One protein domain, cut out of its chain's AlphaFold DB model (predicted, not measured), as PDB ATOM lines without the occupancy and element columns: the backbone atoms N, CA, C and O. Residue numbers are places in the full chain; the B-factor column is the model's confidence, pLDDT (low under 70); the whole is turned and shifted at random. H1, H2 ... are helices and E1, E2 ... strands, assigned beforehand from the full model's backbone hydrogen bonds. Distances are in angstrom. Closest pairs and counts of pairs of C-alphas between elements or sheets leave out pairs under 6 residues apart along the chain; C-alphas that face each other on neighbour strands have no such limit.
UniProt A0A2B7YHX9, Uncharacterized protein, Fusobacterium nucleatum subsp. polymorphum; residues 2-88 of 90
ATOM      1  N   THR A   2     -33.816  19.024  33.136       93.62
ATOM      2  CA  THR A   2     -32.894  19.920  32.422       93.62
ATOM      3  C   THR A   2     -32.746  21.287  33.093       93.62
ATOM      4  O   THR A   2     -31.630  21.759  33.304       93.62
ATOM      5  N   GLU A   3     -33.855  21.887  33.531       94.62
ATOM      6  CA  GLU A   3     -33.854  23.172  34.244       94.62
ATOM      7  C   GLU A   3     -33.035  23.140  35.542       94.62
ATOM      8  O   GLU A   3     -32.280  24.069  35.829       94.62
ATOM      9  N   ALA A   4     -33.130  22.050  36.312       96.06
ATOM     10  CA  ALA A   4     -32.373  21.899  37.550       96.06
ATOM     11  C   ALA A   4     -30.867  21.780  37.274       96.06
ATOM     12  O   ALA A   4     -30.070  22.367  38.001       96.06
ATOM     13  N   ILE A   5     -30.467  21.076  36.209       96.88
ATOM     14  CA  ILE A   5     -29.054  21.004  35.801       96.88
ATOM     15  C   ILE A   5     -28.555  22.397  35.429       96.88
ATOM     16  O   ILE A   5     -27.563  22.849  35.988       96.88
ATOM     17  N   ASN A   6     -29.275  23.107  34.559       96.56
ATOM     18  CA  ASN A   6     -28.885  24.447  34.117       96.56
ATOM     19  C   ASN A   6     -28.757  25.433  35.285       96.56
ATOM     20  O   ASN A   6     -27.895  26.308  35.255       96.56
ATOM     21  N   ARG A   7     -29.591  25.286  36.320       96.75
ATOM     22  CA  ARG A   7     -29.570  26.151  37.502       96.75
ATOM     23  C   ARG A   7     -28.466  25.796  38.499       96.75
ATOM     24  O   ARG A   7     -27.785  26.692  38.983       96.75
ATOM     25  N   PHE A   8     -28.326  24.521  38.859       97.50
ATOM     26  CA  PHE A   8     -27.480  24.106  39.987       97.50
ATOM     27  C   PHE A   8     -26.114  23.573  39.561       97.50
ATOM     28  O   PHE A   8     -25.133  23.749  40.282       97.50
ATOM     29  N   ALA A   9     -26.037  22.953  38.386       97.19
ATOM     30  CA  ALA A   9     -24.818  22.379  37.836       97.19
ATOM     31  C   ALA A   9     -24.632  22.746  36.354       97.19
ATOM     32  O   ALA A   9     -24.541  21.855  35.502       97.19
ATOM     33  N   PRO A  10     -24.590  24.056  36.025       96.88
ATOM     34  CA  PRO A  10     -24.414  24.499  34.650       96.88
ATOM     35  C   PRO A  10     -23.108  23.946  34.079       96.88
ATOM     36  O   PRO A  10     -22.080  23.922  34.754       96.88
ATOM     37  N   ASN A  11     -23.149  23.503  32.821       95.00
ATOM     38  CA  ASN A  11     -22.012  22.919  32.098       95.00
ATOM     39  C   ASN A  11     -21.433  21.629  32.711       95.00
ATOM     40  O   ASN A  11     -20.424  21.116  32.215       95.00
ATOM     41  N   ALA A  12     -22.049  21.078  33.761       96.69
ATOM     42  CA  ALA A  12     -21.597  19.831  34.352       96.69
ATOM     43  C   ALA A  12     -21.786  18.672  33.367       96.69
ATOM     44  O   ALA A  12     -22.827  18.527  32.720       96.69
ATOM     45  N   LYS A  13     -20.771  17.814  33.274       96.12
ATOM     46  CA  LYS A  13     -20.852  16.585  32.484       96.12
ATOM     47  C   LYS A  13     -21.518  15.484  33.316       96.12
ATOM     48  O   LYS A  13     -21.201  15.369  34.500       96.12
ATOM     49  N   PRO A  14     -22.397  14.662  32.719       96.94
ATOM     50  CA  PRO A  14     -23.008  13.546  33.425       96.94
ATOM     51  C   PRO A  14     -21.955  12.505  33.810       96.94
ATOM     52  O   PRO A  14     -21.158  12.077  32.975       96.94
ATOM     53  N   ILE A  15     -21.997  12.058  35.061       97.56
ATOM     54  CA  ILE A  15     -21.219  10.924  35.560       97.56
ATOM     55  C   ILE A  15     -22.190   9.793  35.879       97.56
ATOM     56  O   ILE A  15     -23.022   9.905  36.783       97.56
ATOM     57  N   GLU A  16     -22.086   8.693  35.141       96.81
ATOM     58  CA  GLU A  16     -22.848   7.489  35.444       96.81
ATOM     59  C   GLU A  16     -22.189   6.686  36.566       96.81
ATOM     60  O   GLU A  16     -20.976   6.489  36.604       96.81
ATOM     61  N   THR A  17     -23.011   6.178  37.475       95.56
ATOM     62  CA  THR A  17     -22.573   5.290  38.553       95.56
ATOM     63  C   THR A  17     -22.982   3.852  38.256       95.56
ATOM     64  O   THR A  17     -24.031   3.600  37.659       95.56
ATOM     65  N   SER A  18     -22.228   2.888  38.789       92.88
ATOM     66  CA  SER A  18     -22.550   1.454  38.700       92.88
ATOM     67  C   SER A  18     -23.912   1.075  39.303       92.88
ATOM     68  O   SER A  18     -24.432   0.000  39.028       92.88
ATOM     69  N   LYS A  19     -24.518   1.961  40.107       92.44
ATOM     70  CA  LYS A  19     -25.835   1.780  40.741       92.44
ATOM     71  C   LYS A  19     -26.992   2.400  39.943       92.44
ATOM     72  O   LYS A  19     -28.089   2.537  40.481       92.44
ATOM     73  N   GLY A  20     -26.760   2.809  38.694       94.44
ATOM     74  CA  GLY A  20     -27.800   3.363  37.821       94.44
ATOM     75  C   GLY A  20     -28.174   4.814  38.124       94.44
ATOM     76  O   GLY A  20     -29.242   5.267  37.721       94.44
ATOM     77  N   LYS A  21     -27.317   5.561  38.829       96.56
ATOM     78  CA  LYS A  21     -27.484   7.012  38.998       96.56
ATOM     79  C   LYS A  21     -26.673   7.781  37.966       96.56
ATOM     80  O   LYS A  21     -25.581   7.331  37.619       96.56
ATOM     81  N   VAL A  22     -27.176   8.939  37.555       97.75
ATOM     82  CA  VAL A  22     -26.441   9.949  36.784       97.75
ATOM     83  C   VAL A  22     -26.271  11.183  37.663       97.75
ATOM     84  O   VAL A  22     -27.243  11.655  38.251       97.75
ATOM     85  N   ILE A  23     -25.044  11.675  37.788       97.88
ATOM     86  CA  ILE A  23     -24.697  12.793  38.667       97.88
ATOM     87  C   ILE A  23     -24.146  13.944  37.827       97.88
ATOM     88  O   ILE A  23     -23.255  13.740  37.007       97.88
ATOM     89  N   TYR A  24     -24.667  15.146  38.064       97.94
ATOM     90  CA  TYR A  24     -24.169  16.408  37.524       97.94
ATOM     91  C   TYR A  24     -23.686  17.245  38.704       97.94
ATOM     92  O   TYR A  24     -24.507  17.713  39.491       97.94
ATOM     93  N   SER A  25     -22.374  17.395  38.856       97.56
ATOM     94  CA  SER A  25     -21.784  18.066  40.017       97.56
ATOM     95  C   SER A  25     -21.248  19.442  39.666       97.56
ATOM     96  O   SER A  25     -20.496  19.596  38.704       97.56
ATOM     97  N   ASN A  26     -21.599  20.426  40.491       97.38
ATOM     98  CA  ASN A  26     -20.944  21.719  40.534       97.38
ATOM     99  C   ASN A  26     -19.988  21.759  41.726       97.38
ATOM    100  O   ASN A  26     -20.416  21.889  42.871       97.38
ATOM    101  N   ASN A  27     -18.690  21.648  41.458       93.81
ATOM    102  CA  ASN A  27     -17.682  21.653  42.518       93.81
ATOM    103  C   ASN A  27     -17.414  23.059  43.081       93.81
ATOM    104  O   ASN A  27     -16.837  23.162  44.157       93.81
ATOM    105  N   GLU A  28     -17.825  24.126  42.386       95.38
ATOM    106  CA  GLU A  28     -17.661  25.506  42.868       95.38
ATOM    107  C   GLU A  28     -18.673  25.827  43.970       95.38
ATOM    108  O   GLU A  28     -18.321  26.407  44.993       95.38
ATOM    109  N   THR A  29     -19.934  25.424  43.777       95.81
ATOM    110  CA  THR A  29     -21.011  25.640  44.760       95.81
ATOM    111  C   THR A  29     -21.190  24.467  45.719       95.81
ATOM    112  O   THR A  29     -21.833  24.612  46.754       95.81
ATOM    113  N   GLY A  30     -20.663  23.292  45.365       95.81
ATOM    114  CA  GLY A  30     -20.899  22.043  46.079       95.81
ATOM    115  C   GLY A  30     -22.323  21.506  45.917       95.81
ATOM    116  O   GLY A  30     -22.739  20.660  46.706       95.81
ATOM    117  N   VAL A  31     -23.083  21.945  44.911       97.50
ATOM    118  CA  VAL A  31     -24.430  21.425  44.637       97.50
ATOM    119  C   VAL A  31     -24.390  20.437  43.474       97.50
ATOM    120  O   VAL A  31     -23.779  20.687  42.438       97.50
ATOM    121  N   SER A  32     -25.051  19.293  43.635       97.62
ATOM    122  CA  SER A  32     -25.153  18.256  42.604       97.62
ATOM    123  C   SER A  32     -26.604  17.914  42.283       97.62
ATOM    124  O   SER A  32     -27.442  17.806  43.175       97.62
ATOM    125  N   VAL A  33     -26.903  17.670  41.009       97.75
ATOM    126  CA  VAL A  33     -28.165  17.050  40.584       97.75
ATOM    127  C   VAL A  33     -27.932  15.553  40.427       97.75
ATOM    128  O   VAL A  33     -27.092  15.121  39.638       97.75
ATOM    129  N   VAL A  34     -28.678  14.752  41.185       97.06
ATOM    130  CA  VAL A  34     -28.556  13.291  41.219       97.06
ATOM    131  C   VAL A  34     -29.834  12.667  40.679       97.06
ATOM    132  O   VAL A  34     -30.864  12.673  41.353       97.06
ATOM    133  N   TYR A  35     -29.753  12.081  39.490       97.44
ATOM    134  CA  TYR A  35     -30.846  11.369  38.840       97.44
ATOM    135  C   TYR A  35     -30.750   9.864  39.078       97.44
ATOM    136  O   TYR A  35     -29.684   9.268  38.935       97.44
ATOM    137  N   ASP A  36     -31.863   9.245  39.462       96.12
ATOM    138  CA  ASP A  36     -31.992   7.803  39.641       96.12
ATOM    139  C   ASP A  36     -32.734   7.200  38.440       96.12
ATOM    140  O   ASP A  36     -33.960   7.308  38.349       96.12
ATOM    141  N   LYS A  37     -31.996   6.553  37.524       93.62
ATOM    142  CA  LYS A  37     -32.566   5.987  36.286       93.62
ATOM    143  C   LYS A  37     -33.595   4.892  36.569       93.62
ATOM    144  O   LYS A  37     -34.549   4.734  35.820       93.62
ATOM    145  N   ASN A  38     -33.430   4.157  37.670       93.06
ATOM    146  CA  ASN A  38     -34.290   3.021  38.001       93.06
ATOM    147  C   ASN A  38     -35.643   3.454  38.573       93.06
ATOM    148  O   ASN A  38     -36.623   2.724  38.466       93.06
ATOM    149  N   ARG A  39     -35.687   4.615  39.236       93.25
ATOM    150  CA  ARG A  39     -36.897   5.135  39.896       93.25
ATOM    151  C   ARG A  39     -37.492   6.362  39.211       93.25
ATOM    152  O   ARG A  39     -38.517   6.859  39.661       93.25
ATOM    153  N   ASN A  40     -36.840   6.844  38.158       94.12
ATOM    154  CA  ASN A  40     -37.230   7.995  37.355       94.12
ATOM    155  C   ASN A  40     -37.505   9.286  38.156       94.12
ATOM    156  O   ASN A  40     -38.452  10.027  37.888       94.12
ATOM    157  N   TYR A  41     -36.654   9.581  39.138       95.94
ATOM    158  CA  TYR A  41     -36.672  10.863  39.838       95.94
ATOM    159  C   TYR A  41     -35.261  11.413  39.990       95.94
ATOM    160  O   TYR A  41     -34.279  10.666  39.999       95.94
ATOM    161  N   PHE A  42     -35.159  12.724  40.169       97.50
ATOM    162  CA  PHE A  42     -33.918  13.389  40.533       97.50
ATOM    163  C   PHE A  42     -34.045  14.109  41.875       97.50
ATOM    164  O   PHE A  42     -35.140  14.349  42.391       97.50
ATOM    165  N   ARG A  43     -32.891  14.407  42.465       97.19
ATOM    166  CA  ARG A  43     -32.744  15.186  43.696       97.19
ATOM    167  C   ARG A  43     -31.645  16.215  43.494       97.19
ATOM    168  O   ARG A  43     -30.721  15.977  42.718       97.19
ATOM    169  N   ILE A  44     -31.737  17.316  44.221       97.88
ATOM    170  CA  ILE A  44     -30.693  18.338  44.289       97.88
ATOM    171  C   ILE A  44     -30.011  18.160  45.641       97.88
ATOM    172  O   ILE A  44     -30.690  18.185  46.660       97.88
ATOM    173  N   GLU A  45     -28.710  17.901  45.656       97.06
ATOM    174  CA  GLU A  45     -27.930  17.560  46.846       97.06
ATOM    175  C   GLU A  45     -26.863  18.618  47.116       97.06
ATOM    176  O   GLU A  45     -26.057  18.929  46.243       97.06
ATOM    177  N   ASP A  46     -26.845  19.141  48.337       97.06
ATOM    178  CA  ASP A  46     -25.802  20.024  48.847       97.06
ATOM    179  C   ASP A  46     -24.680  19.198  49.494       97.06
ATOM    180  O   ASP A  46     -24.790  18.698  50.616       97.06
ATOM    181  N   THR A  47     -23.585  19.033  48.763       94.69
ATOM    182  CA  THR A  47     -22.413  18.256  49.188       94.69
ATOM    183  C   THR A  47     -21.484  19.023  50.129       94.69
ATOM    184  O   THR A  47     -20.556  18.425  50.670       94.69
ATOM    185  N   THR A  48     -21.738  20.315  50.379       94.31
ATOM    186  CA  THR A  48     -20.972  21.099  51.365       94.31
ATOM    187  C   THR A  48     -21.372  20.763  52.801       94.31
ATOM    188  O   THR A  48     -20.588  20.938  53.736       94.31
ATOM    189  N   LYS A  49     -22.595  20.253  52.986       89.56
ATOM    190  CA  LYS A  49     -23.128  19.868  54.291       89.56
ATOM    191  C   LYS A  49     -22.567  18.518  54.749       89.56
ATOM    192  O   LYS A  49     -22.398  17.606  53.936       89.56
ATOM    193  N   PRO A  50     -22.336  18.343  56.065       84.69
ATOM    194  CA  PRO A  50     -21.938  17.056  56.622       84.69
ATOM    195  C   PRO A  50     -22.991  15.973  56.344       84.69
ATOM    196  O   PRO A  50     -24.128  16.254  55.969       84.69
ATOM    197  N   CYS A  51     -22.595  14.712  56.514       75.62
ATOM    198  CA  CYS A  51     -23.403  13.545  56.162       75.62
ATOM    199  C   CYS A  51     -24.815  13.598  56.788       75.62
ATOM    200  O   CYS A  51     -24.952  13.795  57.996       75.62
ATOM    201  N   GLY A  52     -25.867  13.408  55.981       84.00
ATOM    202  CA  GLY A  52     -27.248  13.501  56.456       84.00
ATOM    203  C   GLY A  52     -28.272  13.829  55.369       84.00
ATOM    204  O   GLY A  52     -28.189  13.367  54.231       84.00
ATOM    205  N   ARG A  53     -29.302  14.589  55.751       88.81
ATOM    206  CA  ARG A  53     -30.366  15.050  54.852       88.81
ATOM    207  C   ARG A  53     -29.931  16.327  54.135       88.81
ATOM    208  O   ARG A  53     -30.220  17.437  54.580       88.81
ATOM    209  N   ASN A  54     -29.274  16.133  53.001       95.31
ATOM    210  CA  ASN A  54     -28.651  17.217  52.244       95.31
ATOM    211  C   ASN A  54     -29.421  17.583  50.970       95.31
ATOM    212  O   ASN A  54     -28.924  18.341  50.143       95.31
ATOM    213  N   TYR A  55     -30.630  17.045  50.786       96.88
ATOM    214  CA  TYR A  55     -31.447  17.362  49.622       96.88
ATOM    215  C   TYR A  55     -32.206  18.676  49.790       96.88
ATOM    216  O   TYR A  55     -32.812  18.926  50.840       96.88
ATOM    217  N   LEU A  56     -32.173  19.469  48.725       97.19
ATOM    218  CA  LEU A  56     -32.805  20.773  48.594       97.19
ATOM    219  C   LEU A  56     -34.134  20.662  47.838       97.19
ATOM    220  O   LEU A  56     -34.388  19.670  47.142       97.19
ATOM    221  N   ASP A  57     -34.972  21.694  47.955       96.88
ATOM    222  CA  ASP A  57     -36.100  21.859  47.038       96.88
ATOM    223  C   ASP A  57     -35.647  22.323  45.635       96.88
ATOM    224  O   ASP A  57     -34.469  22.586  45.386       96.88
ATOM    225  N   ILE A  58     -36.599  22.470  44.709       96.00
ATOM    226  CA  ILE A  58     -36.347  22.922  43.328       96.00
ATOM    227  C   ILE A  58     -35.763  24.344  43.244       96.00
ATOM    228  O   ILE A  58     -35.211  24.742  42.217       96.00
ATOM    229  N   ASN A  59     -35.872  25.116  44.325       96.06
ATOM    230  CA  ASN A  59     -35.363  26.474  44.441       96.06
ATOM    231  C   ASN A  59     -34.023  26.554  45.184       96.06
ATOM    232  O   ASN A  59     -33.428  27.631  45.214       96.06
ATOM    233  N   GLY A  60     -33.520  25.435  45.711       95.88
ATOM    234  CA  GLY A  60     -32.268  25.366  46.459       95.88
ATOM    235  C   GLY A  60     -32.426  25.585  47.966       95.88
ATOM    236  O   GLY A  60     -31.431  25.804  48.649       95.88
ATOM    237  N   ASN A  61     -33.647  25.537  48.505       96.31
ATOM    238  CA  ASN A  61     -33.886  25.717  49.936       96.31
ATOM    239  C   ASN A  61     -33.657  24.420  50.718       96.31
ATOM    240  O   ASN A  61     -33.955  23.321  50.245       96.31
ATOM    241  N   ASP A  62     -33.182  24.552  51.958       94.38
ATOM    242  CA  ASP A  62     -33.095  23.435  52.896       94.38
ATOM    243  C   ASP A  62     -34.493  23.019  53.377       94.38
ATOM    244  O   ASP A  62     -35.239  23.824  53.938       94.38
ATOM    245  N   MET A  63     -34.836  21.743  53.183       95.38
ATOM    246  CA  MET A  63     -36.171  21.220  53.493       95.38
ATOM    247  C   MET A  63     -36.229  20.365  54.761       95.38
ATOM    248  O   MET A  63     -37.220  19.659  54.979       95.38
ATOM    249  N   ASN A  64     -35.190  20.402  55.605       94.69
ATOM    250  CA  ASN A  64     -35.126  19.573  56.809       94.69
ATOM    251  C   ASN A  64     -36.220  19.896  57.819       94.69
ATOM    252  O   ASN A  64     -36.724  18.989  58.484       94.69
ATOM    253  N   ASN A  65     -36.583  21.171  57.923       94.94
ATOM    254  CA  ASN A  65     -37.584  21.657  58.856       94.94
ATOM    255  C   ASN A  65     -38.810  22.208  58.123       94.94
ATOM    256  O   ASN A  65     -38.772  22.537  56.940       94.94
ATOM    257  N   GLU A  66     -39.913  22.314  58.852       94.81
ATOM    258  CA  GLU A  66     -41.143  22.947  58.394       94.81
ATOM    259  C   GLU A  66     -41.778  23.784  59.500       94.81
ATOM    260  O   GLU A  66     -41.562  23.530  60.688       94.81
ATOM    261  N   ILE A  67     -42.577  24.774  59.100       95.06
ATOM    262  CA  ILE A  67     -43.386  25.574  60.016       95.06
ATOM    263  C   ILE A  67     -44.786  24.969  60.078       95.06
ATOM    264  O   ILE A  67     -45.481  24.895  59.068       95.06
ATOM    265  N   VAL A  68     -45.209  24.560  61.272       94.06
ATOM    266  CA  VAL A  68     -46.567  24.072  61.540       94.06
ATOM    267  C   VAL A  68     -47.117  24.855  62.722       94.06
ATOM    268  O   VAL A  68     -46.513  24.877  63.794       94.06
ATOM    269  N   ASN A  69     -48.246  25.538  62.520       95.19
ATOM    270  CA  ASN A  69     -48.874  26.411  63.519       95.19
ATOM    271  C   ASN A  69     -47.907  27.470  64.092       95.19
ATOM    272  O   ASN A  69     -47.850  27.685  65.301       95.19
ATOM    273  N   GLY A  70     -47.090  28.082  63.227       96.06
ATOM    274  CA  GLY A  70     -46.125  29.121  63.609       96.06
ATOM    275  C   GLY A  70     -44.875  28.620  64.343       96.06
ATOM    276  O   GLY A  70     -44.035  29.430  64.721       96.06
ATOM    277  N   LYS A  71     -44.716  27.303  64.535       95.88
ATOM    278  CA  LYS A  71     -43.536  26.706  65.174       95.88
ATOM    279  C   LYS A  71     -42.735  25.876  64.183       95.88
ATOM    280  O   LYS A  71     -43.302  25.130  63.387       95.88
ATOM    281  N   GLN A  72     -41.413  25.971  64.278       96.62
ATOM    282  CA  GLN A  72     -40.503  25.132  63.510       96.62
ATOM    283  C   GLN A  72     -40.421  23.732  64.120       96.62
ATOM    284  O   GLN A  72     -40.251  23.577  65.330       96.62
ATOM    285  N   ARG A  73     -40.504  22.710  63.271       95.94
ATOM    286  CA  ARG A  73     -40.229  21.318  63.638       95.94
ATOM    287  C   ARG A  73     -39.457  20.604  62.536       95.94
ATOM    288  O   ARG A  73     -39.537  20.987  61.371       95.94
ATOM    289  N   GLY A  74     -38.771  19.523  62.903       96.06
ATOM    290  CA  GLY A  74     -38.163  18.612  61.937       96.06
ATOM    291  C   GLY A  74     -39.224  17.930  61.081       96.06
ATOM    292  O   GLY A  74     -40.206  17.390  61.598       96.06
ATOM    293  N   ARG A  75     -39.021  17.931  59.765       96.50
ATOM    294  CA  ARG A  75     -39.905  17.256  58.820       96.50
ATOM    295  C   ARG A  75     -39.737  15.742  58.944       96.50
ATOM    296  O   ARG A  75     -38.621  15.230  59.091       96.50
ATOM    297  N   ASN A  76     -40.832  14.988  58.883       95.44
ATOM    298  CA  ASN A  76     -40.737  13.527  58.839       95.44
ATOM    299  C   ASN A  76     -40.181  13.058  57.477       95.44
ATOM    300  O   ASN A  76     -40.072  13.830  56.526       95.44
ATOM    301  N   ARG A  77     -39.811  11.776  57.369       95.12
ATOM    302  CA  ARG A  77     -39.201  11.233  56.145       95.12
ATOM    303  C   ARG A  77     -40.107  11.367  54.917       95.12
ATOM    304  O   ARG A  77     -39.605  11.725  53.858       95.12
ATOM    305  N   ALA A  78     -41.394  11.048  55.046       96.06
ATOM    306  CA  ALA A  78     -42.317  11.037  53.915       96.06
ATOM    307  C   ALA A  78     -42.520  12.451  53.363       96.06
ATOM    308  O   ALA A  78     -42.383  12.673  52.163       96.06
ATOM    309  N   ASP A  79     -42.752  13.422  54.243       96.00
ATOM    310  CA  ASP A  79     -42.932  14.813  53.841       96.00
ATOM    311  C   ASP A  79     -41.637  15.416  53.298       96.00
ATOM    312  O   ASP A  79     -41.677  16.179  52.338       96.00
ATOM    313  N   TYR A  80     -40.477  15.023  53.836       97.00
ATOM    314  CA  TYR A  80     -39.176  15.438  53.308       97.00
ATOM    315  C   TYR A  80     -38.966  14.934  51.880       97.00
ATOM    316  O   TYR A  80     -38.503  15.674  51.014       97.00
ATOM    317  N   GLN A  81     -39.344  13.685  51.603       95.81
ATOM    318  CA  GLN A  81     -39.226  13.113  50.265       95.81
ATOM    319  C   GLN A  81     -40.149  13.809  49.260       95.81
ATOM    320  O   GLN A  81     -39.689  14.109  48.162       95.81
ATOM    321  N   LYS A  82     -41.388  14.156  49.640       96.00
ATOM    322  CA  LYS A  82     -42.335  14.874  48.761       96.00
ATOM    323  C   LYS A  82     -41.788  16.197  48.221       96.00
ATOM    324  O   LYS A  82     -42.157  16.595  47.125       96.00
ATOM    325  N   VAL A  83     -40.937  16.875  48.989       96.50
ATOM    326  CA  VAL A  83     -40.400  18.202  48.639       96.50
ATOM    327  C   VAL A  83     -38.961  18.170  48.117       96.50
ATOM    328  O   VAL A  83     -38.403  19.220  47.824       96.50
ATOM    329  N   THR A  84     -38.351  16.985  48.003       97.12
ATOM    330  CA  THR A  84     -36.956  16.819  47.542       97.12
ATOM    331  C   THR A  84     -36.788  15.808  46.410       97.12
ATOM    332  O   THR A  84     -35.728  15.763  45.792       97.12
ATOM    333  N   HIS A  85     -37.787  14.953  46.160       96.56
ATOM    334  CA  HIS A  85     -37.777  13.964  45.083       96.56
ATOM    335  C   HIS A  85     -38.678  14.455  43.958       96.56
ATOM    336  O   HIS A  85     -39.900  14.477  44.092       96.56
ATOM    337  N   PHE A  86     -38.060  14.839  42.849       96.31
ATOM    338  CA  PHE A  86     -38.754  15.402  41.701       96.31
ATOM    339  C   PHE A  86     -38.829  14.359  40.599       96.31
ATOM    340  O   PHE A  86     -37.801  13.822  40.180       96.31
ATOM    341  N   ASN A  87     -40.039  14.068  40.127       92.69
ATOM    342  CA  ASN A  87     -40.216  13.191  38.977       92.69
ATOM    343  C   ASN A  87     -39.493  13.788  37.772       92.69
ATOM    344  O   ASN A  87     -39.586  14.992  37.518       92.69
ATOM    345  N   ASN A  88     -38.789  12.945  37.022       83.81
ATOM    346  CA  ASN A  88     -38.296  13.373  35.729       83.81
ATOM    347  C   ASN A  88     -39.429  13.222  34.705       83.81
ATOM    348  O   ASN A  88     -39.730  12.110  34.273       83.81
TER     349      ASN A  88
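AT A GLANCE: This is residues 2 to 88 of the 90 residues of an uncharacterized protein of Fusobacterium nucleatum subsp. polymorphum (UniProt A0A2B7YHX9). A small sheet of three strands, E1, E2 and E3, has the short helix H1 over one face and makes one end of the domain; a two-strand hairpin, E4 and E5, makes the far end. A long loop, residues 47 to 64, leads from the sheet to that hairpin, and the return path runs through the short helix H2, which lies between the two ends, to the outer edge of E3. The printed part has 87 residues with two named helices and five named strands, in the order H1 E1 E2 E3 E4 E5 H2; both sheets, E1 - E2 - E3 and E4 - E5, are antiparallel. The class is mixed, helices and strands, though under half of the residues are in named elements. The whole is compact, with a radius of gyration of the C-alphas of 13.5 A, yet only just elongated, spanning 43 by 28 by 24 A.

HOW THE PARTS SIT: Start at E2, residues 31 to 36, the inner strand of the larger sheet. E1, residues 21 to 26, is its antiparallel neighbour at 168 degrees; look for N 24 and O 33, 2.9 A apart and within hydrogen-bond range. E3, residues 41 to 46, is antiparallel to E2 at 157 degrees, with N 34 and O 43 within hydrogen-bond range at 2.8 A. E1, E2 and E3 form a meander, each strand the antiparallel neighbour of the one before, made of two hairpins. H1, residues 2 to 8, is on this sheet at a height over the sheet of 9.1 A, along the strands, at 9 degrees to E2 on the local plane. It lies over E2 and only just over E1, on which 3 of its 7 C-alphas fall; the closest C-alphas of H1 and E2 are those of Phe 8 and Val 31, 6.2 A apart. Two short stretches outside the named strands pair antiparallel with E3: residues 86 to 87 with residues 41 to 42 of E3, and residues 55 to 56 with residues 44 to 45 of E3. Farther on, E4, residues 65 to 68, and E5, residues 71 to 74, form a hairpin at 141 degrees, with N 66 and O 73 within hydrogen-bond range at 2.9 A. H2, residues 77 to 82, is not on the larger sheet, and is only just apart from E4, at a closest 8.5 A. In H1 and H2 every O i to N i+4 pair is within hydrogen-bond range.

IN THESE COORDINATES: Find C-alpha 21 at (-27.484, 7.012, 38.998), where E1 begins; it runs 16.2 A from first to last C-alpha, E2 16.4 A and E3 16.8 A. H1 begins at C-alpha 2, (-32.894, 19.920, 32.422), and is 10.2 A long. E4 measures 9.7 A and E5 10.2 A. H2 is 8.8 A long and ends at C-alpha 82, (-42.335, 14.874, 48.761).

THE WHOLE: The two C-alphas farthest apart are those of Ser 18 and Gly 70, 44.1 A. The printed part has no cut. The links H1 to E1, 12 residues, and E3 to E4, 18 residues, are long. The mean pLDDT of the printed part is 95.2, and no printed residue is under 70.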